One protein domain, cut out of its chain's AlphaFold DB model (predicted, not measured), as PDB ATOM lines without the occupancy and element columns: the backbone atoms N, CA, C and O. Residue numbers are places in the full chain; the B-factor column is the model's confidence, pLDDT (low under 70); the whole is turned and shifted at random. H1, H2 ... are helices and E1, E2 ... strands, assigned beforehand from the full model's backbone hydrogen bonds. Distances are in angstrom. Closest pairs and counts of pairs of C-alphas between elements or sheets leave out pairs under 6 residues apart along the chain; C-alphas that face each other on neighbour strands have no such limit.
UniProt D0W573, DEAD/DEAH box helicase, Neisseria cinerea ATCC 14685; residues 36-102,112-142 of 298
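This is residues 36 to 102 and 112 to 142 of the 298 residues of the protein "DEAD/DEAH box helicase" of Neisseria cinerea ATCC 14685 (UniProt D0W573). Helix H3 runs through the middle, with H2 side by side with it and the longest helix, H4, slanting past on another side; H1 packs on the end of H4 and little H5 on the end of H3. The printed part has 98 residues, mostly helix, with H1, H2, strand E1, H3, H4, H5 in order; it is compact, radius of gyration 12.9 A, spanning 37 by 32 by 28 A.

H4, residues 120 to 134, touches H3, residues 84 to 97, at a steep tilt of 51 degrees; the closest C-alphas, of Ile 126 and Thr 85, are 7.1 A apart. H2, residues 59 to 69, touches H3 at a shallow tilt of 24 degrees, the same way; the closest C-alphas, of Gln 61 and Ala 87, are 4.6 A apart. With residues 132 to 134 alone, H4 touches H1, residues 43 to 51; the C-alphas of Tyr 133 and Ala 48 are closest, 5.4 A. With residues 93 to 97 alone, H3 touches H5, residues 138 to 141; the C-alphas of Lys 97 and Ala 139 are closest, 5.5 A. E1, residues 74 to 77, pairs with no named strand. Every O i to N i+4 pair is within hydrogen-bond range in H1 and H4, 5 of 7 in H2 and 9 of 10 in H3; H5 is too short for one.

H4 is 21.0 A long from first to last C-alpha, H3 20.6 A. H1 begins at C-alpha 43 (209.028, 351.786, 292.047); H5 ends at C-alpha 141 (213.789, 336.624, 285.964).

The C-alphas of Gln 79 and Ala 102 are farthest apart, 38.4 A. Residues 103 to 111 are not printed; C-alphas 102 and 112 are 15.4 A apart across the cut. The pLDDT is under 70 at residues 100 to 102 and 138 to 142.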
ATOM      1  N   PHE A  36     206.867 353.673 301.934       83.56
ATOM      2  CA  PHE A  36     207.894 352.770 301.411       83.56
ATOM      3  C   PHE A  36     208.796 353.367 300.316       83.56
ATOM      4  O   PHE A  36     209.941 352.935 300.187       83.56
ATOM      5  N   SER A  37     208.334 354.352 299.540       82.75
ATOM      6  CA  SER A  37     209.160 355.010 298.517       82.75
ATOM      7  C   SER A  37     210.264 355.872 299.137       82.75
ATOM      8  O   SER A  37     211.376 355.900 298.614       82.75
ATOM      9  N   SER A  38     210.012 356.483 300.302       83.31
ATOM     10  CA  SER A  38     211.028 357.248 301.044       83.31
ATOM     11  C   SER A  38     212.165 356.391 301.621       83.31
ATOM     12  O   SER A  38     213.205 356.922 301.997       83.31
ATOM     13  N   LEU A  39     212.011 355.060 301.650       84.31
ATOM     14  CA  LEU A  39     213.011 354.128 302.187       84.31
ATOM     15  C   LEU A  39     214.081 353.715 301.157       84.31
ATOM     16  O   LEU A  39     214.912 352.857 301.455       84.31
ATOM     17  N   GLY A  40     214.062 354.295 299.952       82.81
ATOM     18  CA  GLY A  40     215.034 354.000 298.893       82.81
ATOM     19  C   GLY A  40     214.741 352.717 298.108       82.81
ATOM     20  O   GLY A  40     215.652 352.122 297.533       82.81
ATOM     21  N   LEU A  41     213.482 352.267 298.096       86.12
ATOM     22  CA  LEU A  41     213.034 351.109 297.320       86.12
ATOM     23  C   LEU A  41     212.626 351.516 295.898       86.12
ATOM     24  O   LEU A  41     212.042 352.579 295.686       86.12
ATOM     25  N   GLY A  42     212.884 350.647 294.916       85.25
ATOM     26  CA  GLY A  42     212.478 350.885 293.532       85.25
ATOM     27  C   GLY A  42     210.955 350.869 293.343       85.25
ATOM     28  O   GLY A  42     210.232 350.137 294.025       85.25
ATOM     29  N   THR A  43     210.465 351.623 292.358       87.00
ATOM     30  CA  THR A  43     209.028 351.786 292.047       87.00
ATOM     31  C   THR A  43     208.300 350.462 291.795       87.00
ATOM     32  O   THR A  43     207.156 350.288 292.212       87.00
ATOM     33  N   GLU A  44     208.976 349.490 291.179       86.62
ATOM     34  CA  GLU A  44     208.449 348.139 290.952       86.62
ATOM     35  C   GLU A  44     208.108 347.401 292.256       86.62
ATOM     36  O   GLU A  44     207.044 346.789 292.368       86.62
ATOM     37  N   LEU A  45     209.000 347.469 293.256       86.81
ATOM     38  CA  LEU A  45     208.784 346.820 294.552       86.81
ATOM     39  C   LEU A  45     207.692 347.540 295.337       86.81
ATOM     40  O   LEU A  45     206.847 346.880 295.935       86.81
ATOM     41  N   VAL A  46     207.653 348.873 295.283       88.56
ATOM     42  CA  VAL A  46     206.578 349.660 295.906       88.56
ATOM     43  C   VAL A  46     205.220 349.291 295.297       88.56
ATOM     44  O   VAL A  46     204.277 349.026 296.032       88.56
ATOM     45  N   SER A  47     205.120 349.148 293.971       86.69
ATOM     46  CA  SER A  47     203.886 348.696 293.300       86.69
ATOM     47  C   SER A  47     203.479 347.262 293.674       86.69
ATOM     48  O   SER A  47     202.285 346.935 293.714       86.69
ATOM     49  N   ALA A  48     204.453 346.383 293.937       87.62
ATOM     50  CA  ALA A  48     204.198 345.031 294.433       87.62
ATOM     51  C   ALA A  48     203.691 345.040 295.883       87.62
ATOM     52  O   ALA A  48     202.779 344.283 296.213       87.62
ATOM     53  N   LEU A  49     204.243 345.918 296.723       87.94
ATOM     54  CA  LEU A  49     203.828 346.115 298.112       87.94
ATOM     55  C   LEU A  49     202.416 346.693 298.208       87.94
ATOM     56  O   LEU A  49     201.585 346.123 298.912       87.94
ATOM     57  N   THR A  50     202.103 347.736 297.434       86.44
ATOM     58  CA  THR A  50     200.748 348.304 297.375       86.44
ATOM     59  C   THR A  50     199.726 347.251 296.943       86.44
ATOM     60  O   THR A  50     198.652 347.158 297.522       86.44
ATOM     61  N   ALA A  51     200.066 346.393 295.973       85.94
ATOM     62  CA  ALA A  51     199.169 345.319 295.531       85.94
ATOM     63  C   ALA A  51     198.965 344.204 296.567       85.94
ATOM     64  O   ALA A  51     197.982 343.476 296.485       85.94
ATOM     65  N   GLN A  52     199.888 344.053 297.517       84.62
ATOM     66  CA  GLN A  52     199.726 343.151 298.656       84.62
ATOM     67  C   GLN A  52     199.043 343.819 299.860       84.62
ATOM     68  O   GLN A  52     198.831 343.147 300.864       84.62
ATOM     69  N   GLY A  53     198.702 345.110 299.773       85.38
ATOM     70  CA  GLY A  53     198.064 345.852 300.862       85.38
ATOM     71  C   GLY A  53     199.031 346.358 301.936       85.38
ATOM     72  O   GLY A  53     198.614 346.592 303.066       85.38
ATOM     73  N   TYR A  54     200.324 346.520 301.627       85.38
ATOM     74  CA  TYR A  54     201.251 347.191 302.544       85.38
ATOM     75  C   TYR A  54     201.131 348.708 302.389       85.38
ATOM     76  O   TYR A  54     201.617 349.276 301.411       85.38
ATOM     77  N   GLU A  55     200.501 349.353 303.369       80.25
ATOM     78  CA  GLU A  55     200.299 350.807 303.383       80.25
ATOM     79  C   GLU A  55     201.376 351.537 304.189       80.25
ATOM     80  O   GLU A  55     201.968 352.490 303.694       80.25
ATOM     81  N   ASN A  56     201.684 351.057 305.401       85.19
ATOM     82  CA  ASN A  56     202.621 351.708 306.321       85.19
ATOM     83  C   ASN A  56     203.755 350.758 306.754       85.19
ATOM     84  O   ASN A  56     203.477 349.620 307.150       85.19
ATOM     85  N   PRO A  57     205.034 351.191 306.712       87.06
ATOM     86  CA  PRO A  57     206.156 350.390 307.181       87.06
ATOM     87  C   PRO A  57     206.125 350.242 308.699       87.06
ATOM     88  O   PRO A  57     205.861 351.192 309.435       87.06
ATOM     89  N   THR A  58     206.465 349.051 309.190       88.50
ATOM     90  CA  THR A  58     206.641 348.852 310.632       88.50
ATOM     91  C   THR A  58     207.921 349.551 311.122       88.50
ATOM     92  O   THR A  58     208.864 349.713 310.341       88.50
ATOM     93  N   PRO A  59     208.034 349.923 312.412       86.50
ATOM     94  CA  PRO A  59     209.220 350.622 312.928       86.50
ATOM     95  C   PRO A  59     210.534 349.870 312.665       86.50
ATOM     96  O   PRO A  59     211.551 350.461 312.298       86.50
ATOM     97  N   ILE A  60     210.493 348.535 312.750       87.38
ATOM     98  CA  ILE A  60     211.641 347.681 312.434       87.38
ATOM     99  C   ILE A  60     212.000 347.708 310.945       87.38
ATOM    100  O   ILE A  60     213.178 347.657 310.611       87.38
ATOM    101  N   GLN A  61     211.019 347.817 310.046       89.81
ATOM    102  CA  GLN A  61     211.260 347.947 308.607       89.81
ATOM    103  C   GLN A  61     211.874 349.309 308.283       89.81
ATOM    104  O   GLN A  61     212.893 349.355 307.599       89.81
ATOM    105  N   ALA A  62     211.319 350.393 308.833       88.69
ATOM    106  CA  ALA A  62     211.844 351.744 308.642       88.69
ATOM    107  C   ALA A  62     213.307 351.867 309.108       88.69
ATOM    108  O   ALA A  62     214.121 352.496 308.440       88.69
ATOM    109  N   ALA A  63     213.672 351.203 310.211       87.50
ATOM    110  CA  ALA A  63     215.043 351.204 310.719       87.50
ATOM    111  C   ALA A  63     215.991 350.234 309.984       87.50
ATOM    112  O   ALA A  63     217.189 350.514 309.875       87.50
ATOM    113  N   ALA A  64     215.493 349.080 309.523       89.69
ATOM    114  CA  ALA A  64     216.319 348.028 308.927       89.69
ATOM    115  C   ALA A  64     216.563 348.224 307.426       89.69
ATOM    116  O   ALA A  64     217.693 348.042 306.977       89.69
ATOM    117  N   ILE A  65     215.539 348.612 306.658       90.69
ATOM    118  CA  ILE A  65     215.604 348.724 305.192       90.69
ATOM    119  C   ILE A  65     216.756 349.630 304.722       90.69
ATOM    120  O   ILE A  65     217.595 349.136 303.964       90.69
ATOM    121  N   PRO A  66     216.890 350.893 305.179       90.75
ATOM    122  CA  PRO A  66     217.962 351.767 304.698       90.75
ATOM    123  C   PRO A  66     219.357 351.233 305.053       90.75
ATOM    124  O   PRO A  66     220.276 351.292 304.239       90.75
ATOM    125  N   LYS A  67     219.521 350.630 306.237       90.19
ATOM    126  CA  LYS A  67     220.809 350.062 306.669       90.19
ATOM    127  C   LYS A  67     221.180 348.799 305.883       90.19
ATOM    128  O   LYS A  67     222.347 348.603 305.553       90.19
ATOM    129  N   ALA A  68     220.197 347.965 305.553       89.62
ATOM    130  CA  ALA A  68     220.392 346.762 304.751       89.62
ATOM    131  C   ALA A  68     220.707 347.091 303.280       89.62
ATOM    132  O   ALA A  68     221.518 346.403 302.651       89.62
ATOM    133  N   LEU A  69     220.101 348.156 302.736       89.06
ATOM    134  CA  LEU A  69     220.427 348.686 301.407       89.06
ATOM    135  C   LEU A  69     221.857 349.232 301.346       89.06
ATOM    136  O   LEU A  69     222.549 348.988 300.358       89.06
ATOM    137  N   ALA A  70     222.320 349.882 302.418       88.25
ATOM    138  CA  ALA A  70     223.711 350.314 302.569       88.25
ATOM    139  C   ALA A  70     224.708 349.144 302.699       88.25
ATOM    140  O   ALA A  70     225.914 349.344 302.592       88.25
ATOM    141  N   GLY A  71     224.221 347.911 302.879       86.69
ATOM    142  CA  GLY A  71     225.054 346.712 302.931       86.69
ATOM    143  C   GLY A  71     225.624 346.388 304.308       86.69
ATOM    144  O   GLY A  71     226.537 345.574 304.384       86.69
ATOM    145  N   HIS A  72     225.089 346.985 305.376       88.56
ATOM    146  CA  HIS A  72     225.488 346.659 306.742       88.56
ATOM    147  C   HIS A  72     224.870 345.346 307.230       88.56
ATOM    148  O   HIS A  72     223.727 345.022 306.895       88.56
ATOM    149  N   ASP A  73     225.598 344.651 308.102       89.38
ATOM    150  CA  ASP A  73     225.091 343.493 308.832       89.38
ATOM    151  C   ASP A  73     224.169 343.941 309.972       89.38
ATOM    152  O   ASP A  73     224.491 344.841 310.756       89.38
ATOM    153  N   LEU A  74     222.998 343.308 310.067       88.31
ATOM    154  CA  LEU A  74     221.944 343.699 310.996       88.31
ATOM    155  C   LEU A  74     221.516 342.529 311.872       88.31
ATOM    156  O   LEU A  74     221.216 341.443 311.378       88.31
ATOM    157  N   LEU A  75     221.380 342.797 313.170       86.94
ATOM    158  CA  LEU A  75     220.641 341.937 314.087       86.94
ATOM    159  C   LEU A  75     219.305 342.601 314.394       86.94
ATOM    160  O   LEU A  75     219.256 343.664 315.010       86.94
ATOM    161  N   ALA A  76     218.219 341.983 313.942       82.56
ATOM    162  CA  ALA A  76     216.875 342.526 314.061       82.56
ATOM    163  C   ALA A  76     216.070 341.705 315.080       82.56
ATOM    164  O   ALA A  76     215.661 340.579 314.797       82.56
ATOM    165  N   ALA A  77     215.838 342.269 316.268       81.44
ATOM    166  CA  ALA A  77     215.067 341.631 317.332       81.44
ATOM    167  C   ALA A  77     213.655 342.228 317.398       81.44
ATOM    168  O   ALA A  77     213.476 343.413 317.680       81.44
ATOM    169  N   ALA A  78     212.636 341.407 317.142       80.44
ATOM    170  CA  ALA A  78     211.236 341.795 317.317       80.44
ATOM    171  C   ALA A  78     210.340 340.572 317.542       80.44
ATOM    172  O   ALA A  78     210.724 339.455 317.196       80.44
ATOM    173  N   GLN A  79     209.099 340.792 317.973       80.19
ATOM    174  CA  GLN A  79     208.076 339.753 318.145       80.19
ATOM    175  C   GLN A  79     207.567 339.174 316.811       80.19
ATOM    176  O   GLN A  79     207.531 339.865 315.793       80.19
ATOM    177  N   THR A  80     207.225 337.887 316.753       75.88
ATOM    178  CA  THR A  80     206.617 337.260 315.562       75.88
ATOM    179  C   THR A  80     205.384 338.053 315.098       75.88
ATOM    180  O   THR A  80     204.625 338.554 315.916       75.88
ATOM    181  N   GLY A  81     205.229 338.247 313.783       74.06
ATOM    182  CA  GLY A  81     204.150 339.073 313.212       74.06
ATOM    183  C   GLY A  81     204.504 340.540 312.909       74.06
ATOM    184  O   GLY A  81     203.781 341.188 312.167       74.06
ATOM    185  N   THR A  82     205.655 341.066 313.346       73.69
ATOM    186  CA  THR A  82     206.039 342.486 313.124       73.69
ATOM    187  C   THR A  82     206.596 342.813 311.724       73.69
ATOM    188  O   THR A  82     207.297 343.812 311.544       73.69
ATOM    189  N   GLY A  83     206.389 341.941 310.733       80.75
ATOM    190  CA  GLY A  83     206.877 342.168 309.366       80.75
ATOM    191  C   GLY A  83     208.397 342.026 309.170       80.75
ATOM    192  O   GLY A  83     208.942 342.597 308.223       80.75
ATOM    193  N   LYS A  84     209.092 341.252 310.021       86.75
ATOM    194  CA  LYS A  84     210.540 340.964 309.882       86.75
ATOM    195  C   LYS A  84     210.908 340.382 308.520       86.75
ATOM    196  O   LYS A  84     211.954 340.726 307.984       86.75
ATOM    197  N   THR A  85     210.045 339.544 307.950       88.44
ATOM    198  CA  THR A  85     210.279 338.928 306.638       88.44
ATOM    199  C   THR A  85     210.477 339.981 305.554       88.44
ATOM    200  O   THR A  85     211.485 339.960 304.857       88.44
ATOM    201  N   ALA A  86     209.578 340.960 305.464       88.00
ATOM    202  CA  ALA A  86     209.724 342.057 304.512       88.00
ATOM    203  C   ALA A  86     210.950 342.937 304.827       88.00
ATOM    204  O   ALA A  86     211.631 343.374 303.904       88.00
ATOM    205  N   ALA A  87     211.289 343.127 306.110       88.25
ATOM    206  CA  ALA A  87     212.418 343.962 306.529       88.25
ATOM    207  C   ALA A  87     213.776 343.498 305.967       88.25
ATOM    208  O   ALA A  87     214.597 344.346 305.629       88.25
ATOM    209  N   PHE A  88     214.013 342.185 305.830       89.56
ATOM    210  CA  PHE A  88     215.244 341.669 305.209       89.56
ATOM    211  C   PHE A  88     215.069 341.297 303.730       89.56
ATOM    212  O   PHE A  88     216.015 341.428 302.950       89.56
ATOM    213  N   MET A  89     213.877 340.851 303.312       90.19
ATOM    214  CA  MET A  89     213.643 340.431 301.926       90.19
ATOM    215  C   MET A  89     213.647 341.609 300.952       90.19
ATOM    216  O   MET A  89     214.308 341.525 299.923       90.19
ATOM    217  N   LEU A  90     212.951 342.708 301.263       90.12
ATOM    218  CA  LEU A  90     212.841 343.868 300.370       90.12
ATOM    219  C   LEU A  90     214.197 344.479 299.981       90.12
ATOM    220  O   LEU A  90     214.468 344.572 298.781       90.12
ATOM    221  N   PRO A  91     215.086 344.838 300.931       91.12
ATOM    222  CA  PRO A  91     216.382 345.408 300.573       91.12
ATOM    223  C   PRO A  91     217.265 344.402 299.824       91.12
ATOM    224  O   PRO A  91     218.035 344.777 298.940       91.12
ATOM    225  N   SER A  92     217.130 343.111 300.126       89.44
ATOM    226  CA  SER A  92     217.883 342.067 299.435       89.44
ATOM    227  C   SER A  92     217.422 341.884 297.992       89.44
ATOM    228  O   SER A  92     218.258 341.773 297.099       89.44
ATOM    229  N   LEU A  93     216.111 341.907 297.738       87.81
ATOM    230  CA  LEU A  93     215.556 341.859 296.385       87.81
ATOM    231  C   LEU A  93     215.995 343.071 295.562       87.81
ATOM    232  O   LEU A  93     216.418 342.899 294.421       87.81
ATOM    233  N   GLU A  94     215.986 344.271 296.146       88.69
ATOM    234  CA  GLU A  94     216.455 345.477 295.455       88.69
ATOM    235  C   GLU A  94     217.944 345.377 295.078       88.69
ATOM    236  O   GLU A  94     218.335 345.680 293.950       88.69
ATOM    237  N   ARG A  95     218.789 344.841 295.968       85.88
ATOM    238  CA  ARG A  95     220.205 344.577 295.658       85.88
ATOM    239  C   ARG A  95     220.370 343.508 294.577       85.88
ATOM    240  O   ARG A  95     221.231 343.639 293.709       85.88
ATOM    241  N   LEU A  96     219.536 342.469 294.594       83.94
ATOM    242  CA  LEU A  96     219.553 341.395 293.599       83.94
ATOM    243  C   LEU A  96     219.137 341.862 292.203       83.94
ATOM    244  O   LEU A  96     219.616 341.282 291.224       83.94
ATOM    245  N   LYS A  97     218.299 342.899 292.085       81.12
ATOM    246  CA  LYS A  97     217.912 343.476 290.787       81.12
ATOM    247  C   LYS A  97     219.123 343.947 289.984       81.12
ATOM    248  O   LYS A  97     219.164 343.706 288.786       81.12
ATOM    249  N   ARG A  98     220.154 344.504 290.633       77.56
ATOM    250  CA  ARG A  98     221.391 344.961 289.960       77.56
ATOM    251  C   ARG A  98     222.135 343.849 289.233       77.56
ATOM    252  O   ARG A  98     222.832 344.094 288.260       77.56
ATOM    253  N   TYR A  99     221.994 342.624 289.721       73.62
ATOM    254  CA  TYR A  99     222.646 341.468 289.131       73.62
ATOM    255  C   TYR A  99     221.713 340.703 288.184       73.62
ATOM    256  O   TYR A  99     222.144 339.721 287.578       73.62
ATOM    257  N   ALA A 100     220.434 341.083 288.074       66.56
ATOM    258  CA  ALA A 100     219.466 340.386 287.236       66.56
ATOM    259  C   ALA A 100     219.939 340.410 285.776       66.56
ATOM    260  O   ALA A 100     220.056 341.458 285.152       66.56
ATOM    261  N   THR A 101     220.252 339.232 285.245       63.88
ATOM    262  CA  THR A 101     220.669 339.065 283.855       63.88
ATOM    263  C   THR A 101     219.489 338.473 283.098       63.88
ATOM    264  O   THR A 101     218.948 337.454 283.524       63.88
ATOM    265  N   ALA A 102     219.102 339.086 281.978       59.34
ATOM    266  CA  ALA A 102     218.011 338.605 281.121       59.34
ATOM    267  C   ALA A 102     218.341 337.287 280.387       59.34
ATOM    268  O   ALA A 102     217.485 336.703 279.725       59.34
ATOM    269  N   ARG A 112     222.566 333.832 294.813       82.88
ATOM    270  CA  ARG A 112     222.999 335.161 295.288       82.88
ATOM    271  C   ARG A 112     222.463 335.526 296.670       82.88
ATOM    272  O   ARG A 112     222.898 336.506 297.259       82.88
ATOM    273  N   MET A 113     221.511 334.748 297.172       85.69
ATOM    274  CA  MET A 113     220.893 334.944 298.474       85.69
ATOM    275  C   MET A 113     220.525 333.586 299.059       85.69
ATOM    276  O   MET A 113     219.926 332.755 298.374       85.69
ATOM    277  N   LEU A 114     220.887 333.377 300.322       88.94
ATOM    278  CA  LEU A 114     220.534 332.197 301.096       88.94
ATOM    279  C   LEU A 114     219.752 332.648 302.327       88.94
ATOM    280  O   LEU A 114     220.248 333.442 303.120       88.94
ATOM    281  N   VAL A 115     218.536 332.131 302.475       88.75
ATOM    282  CA  VAL A 115     217.703 332.343 303.660       88.75
ATOM    283  C   VAL A 115     217.656 331.028 304.422       88.75
ATOM    284  O   VAL A 115     217.278 330.001 303.860       88.75
ATOM    285  N   LEU A 116     218.068 331.057 305.687       90.06
ATOM    286  CA  LEU A 116     218.058 329.894 306.569       90.06
ATOM    287  C   LEU A 116     216.858 329.983 307.506       90.06
ATOM    288  O   LEU A 116     216.632 331.012 308.139       90.06
ATOM    289  N   THR A 117     216.092 328.901 307.594       88.75
ATOM    290  CA  THR A 117     214.911 328.806 308.455       88.75
ATOM    291  C   THR A 117     214.958 327.504 309.256       88.75
ATOM    292  O   THR A 117     215.419 326.490 308.731       88.75
ATOM    293  N   PRO A 118     214.487 327.501 310.516       86.75
ATOM    294  CA  PRO A 118     214.522 326.315 311.376       86.75
ATOM    295  C   PRO A 118     213.534 325.228 310.945       86.75
ATOM    296  O   PRO A 118     213.796 324.045 311.142       86.75
ATOM    297  N   THR A 119     212.400 325.619 310.361       87.69
ATOM    298  CA  THR A 119     211.344 324.700 309.936       87.69
ATOM    299  C   THR A 119     211.087 324.813 308.441       87.69
ATOM    300  O   THR A 119     211.394 325.826 307.794       87.69
ATOM    301  N   ARG A 120     210.521 323.742 307.885       84.88
ATOM    302  CA  ARG A 120     210.162 323.647 306.473       84.88
ATOM    303  C   ARG A 120     208.984 324.557 306.144       84.88
ATOM    304  O   ARG A 120     208.993 325.243 305.132       84.88
ATOM    305  N   GLU A 121     207.996 324.585 307.019       87.12
ATOM    306  CA  GLU A 121     206.751 325.328 306.865       87.12
ATOM    307  C   GLU A 121     207.039 326.831 306.825       87.12
ATOM    308  O   GLU A 121     206.476 327.554 306.005       87.12
ATOM    309  N   LEU A 122     207.995 327.295 307.638       85.88
ATOM    310  CA  LEU A 122     208.433 328.686 307.613       85.88
ATOM    311  C   LEU A 122     209.188 329.031 306.319       85.88
ATOM    312  O   LEU A 122     209.024 330.133 305.797       85.88
ATOM    313  N   ALA A 123     209.970 328.098 305.766       86.88
ATOM    314  CA  ALA A 123     210.600 328.286 304.456       86.88
ATOM    315  C   ALA A 123     209.548 328.470 303.354       86.88
ATOM    316  O   ALA A 123     209.696 329.324 302.480       86.88
ATOM    317  N   ASP A 124     208.475 327.682 303.416       87.19
ATOM    318  CA  ASP A 124     207.390 327.708 302.443       87.19
ATOM    319  C   ASP A 124     206.592 329.020 302.533       87.19
ATOM    320  O   ASP A 124     206.289 329.620 301.503       87.19
ATOM    321  N   GLN A 125     206.337 329.519 303.747       88.31
ATOM    322  CA  GLN A 125     205.722 330.834 303.970       88.31
ATOM    323  C   GLN A 125     206.584 331.976 303.419       88.31
ATOM    324  O   GLN A 125     206.078 332.891 302.770       88.31
ATOM    325  N   ILE A 126     207.898 331.928 303.653       88.62
ATOM    326  CA  ILE A 126     208.814 332.949 303.139       88.62
ATOM    327  C   ILE A 126     208.840 332.917 301.610       88.62
ATOM    328  O   ILE A 126     208.713 333.968 300.990       88.62
ATOM    329  N   ASP A 127     208.934 331.739 300.990       87.31
ATOM    330  CA  ASP A 127     208.918 331.606 299.528       87.31
ATOM    331  C   ASP A 127     207.632 332.179 298.906       87.31
ATOM    332  O   ASP A 127     207.702 332.932 297.936       87.31
ATOM    333  N   GLN A 128     206.463 331.912 299.496       87.44
ATOM    334  CA  GLN A 128     205.189 332.474 299.027       87.44
ATOM    335  C   GLN A 128     205.165 334.008 299.102       87.44
ATOM    336  O   GLN A 128     204.788 334.668 298.129       87.44
ATOM    337  N   ASN A 129     205.633 334.584 300.213       88.12
ATOM    338  CA  ASN A 129     205.722 336.038 300.374       88.12
ATOM    339  C   ASN A 129     206.664 336.656 299.330       88.12
ATOM    340  O   ASN A 129     206.342 337.662 298.695       88.12
ATOM    341  N   VAL A 130     207.809 336.012 299.098       87.94
ATOM    342  CA  VAL A 130     208.817 336.457 298.130       87.94
ATOM    343  C   VAL A 130     208.288 336.415 296.702       87.94
ATOM    344  O   VAL A 130     208.484 337.373 295.955       87.94
ATOM    345  N   GLN A 131     207.556 335.365 296.327       86.06
ATOM    346  CA  GLN A 131     206.891 335.306 295.024       86.06
ATOM    347  C   GLN A 131     205.922 336.473 294.836       86.06
ATOM    348  O   GLN A 131     205.874 337.059 293.757       86.06
ATOM    349  N   GLY A 132     205.195 336.862 295.885       85.75
ATOM    350  CA  GLY A 132     204.347 338.047 295.862       85.75
ATOM    351  C   GLY A 132     205.122 339.332 295.552       85.75
ATOM    352  O   GLY A 132     204.655 340.140 294.750       85.75
ATOM    353  N   TYR A 133     206.288 339.536 296.175       85.56
ATOM    354  CA  TYR A 133     207.092 340.754 295.983       85.56
ATOM    355  C   TYR A 133     207.719 340.813 294.591       85.56
ATOM    356  O   TYR A 133     207.836 341.880 293.993       85.56
ATOM    357  N   ILE A 134     208.104 339.653 294.061       84.06
ATOM    358  CA  ILE A 134     208.836 339.565 292.804       84.06
ATOM    359  C   ILE A 134     207.925 339.746 291.581       84.06
ATOM    360  O   ILE A 134     208.407 340.225 290.556       84.06
ATOM    361  N   LYS A 135     206.623 339.434 291.683       80.88
ATOM    362  CA  LYS A 135     205.650 339.439 290.565       80.88
ATOM    363  C   LYS A 135     205.729 340.652 289.634       80.88
ATOM    364  O   LYS A 135     205.564 340.486 288.432       80.88
ATOM    365  N   LYS A 136     205.940 341.850 290.184       73.88
ATOM    366  CA  LYS A 136     205.983 343.111 289.419       73.88
ATOM    367  C   LYS A 136     207.391 343.677 289.228       73.88
ATOM    368  O   LYS A 136     207.534 344.770 288.698       73.88
ATOM    369  N   SER A 137     208.414 342.971 289.694       70.44
ATOM    370  CA  SER A 137     209.802 343.426 289.631       70.44
ATOM    371  C   SER A 137     210.568 342.723 288.519       70.44
ATOM    372  O   SER A 137     210.320 341.549 288.242       70.44
ATOM    373  N   ALA A 138     211.583 343.382 287.961       62.44
ATOM    374  CA  ALA A 138     212.533 342.757 287.036       62.44
ATOM    375  C   ALA A 138     213.264 341.538 287.647       62.44
ATOM    376  O   ALA A 138     213.809 340.694 286.932       62.44
ATOM    377  N   ALA A 139     213.221 341.379 288.978       58.19
ATOM    378  CA  ALA A 139     213.665 340.170 289.659       58.19
ATOM    379  C   ALA A 139     212.781 338.937 289.356       58.19
ATOM    380  O   ALA A 139     213.133 337.835 289.762       58.19
ATOM    381  N   ALA A 140     211.677 339.062 288.609       57.03
ATOM    382  CA  ALA A 140     210.889 337.925 288.118       57.03
ATOM    383  C   ALA A 140     211.686 336.986 287.199       57.03
ATOM    384  O   ALA A 140     211.328 335.819 287.047       57.03
ATOM    385  N   ALA A 141     212.811 337.460 286.651       52.81
ATOM    386  CA  ALA A 141     213.789 336.624 285.964       52.81
ATOM    387  C   ALA A 141     214.489 335.609 286.896       52.81
ATOM    388  O   ALA A 141     215.066 334.627 286.418       52.81
ATOM    389  N   TYR A 142     214.439 335.791 288.222       59.91
ATOM    390  CA  TYR A 142     214.947 334.797 289.159       59.91
ATOM    391  C   TYR A 142     214.022 333.579 289.182       59.91
ATOM    392  O   TYR A 142     212.914 333.593 289.716       59.91
TER     393      TYR A 142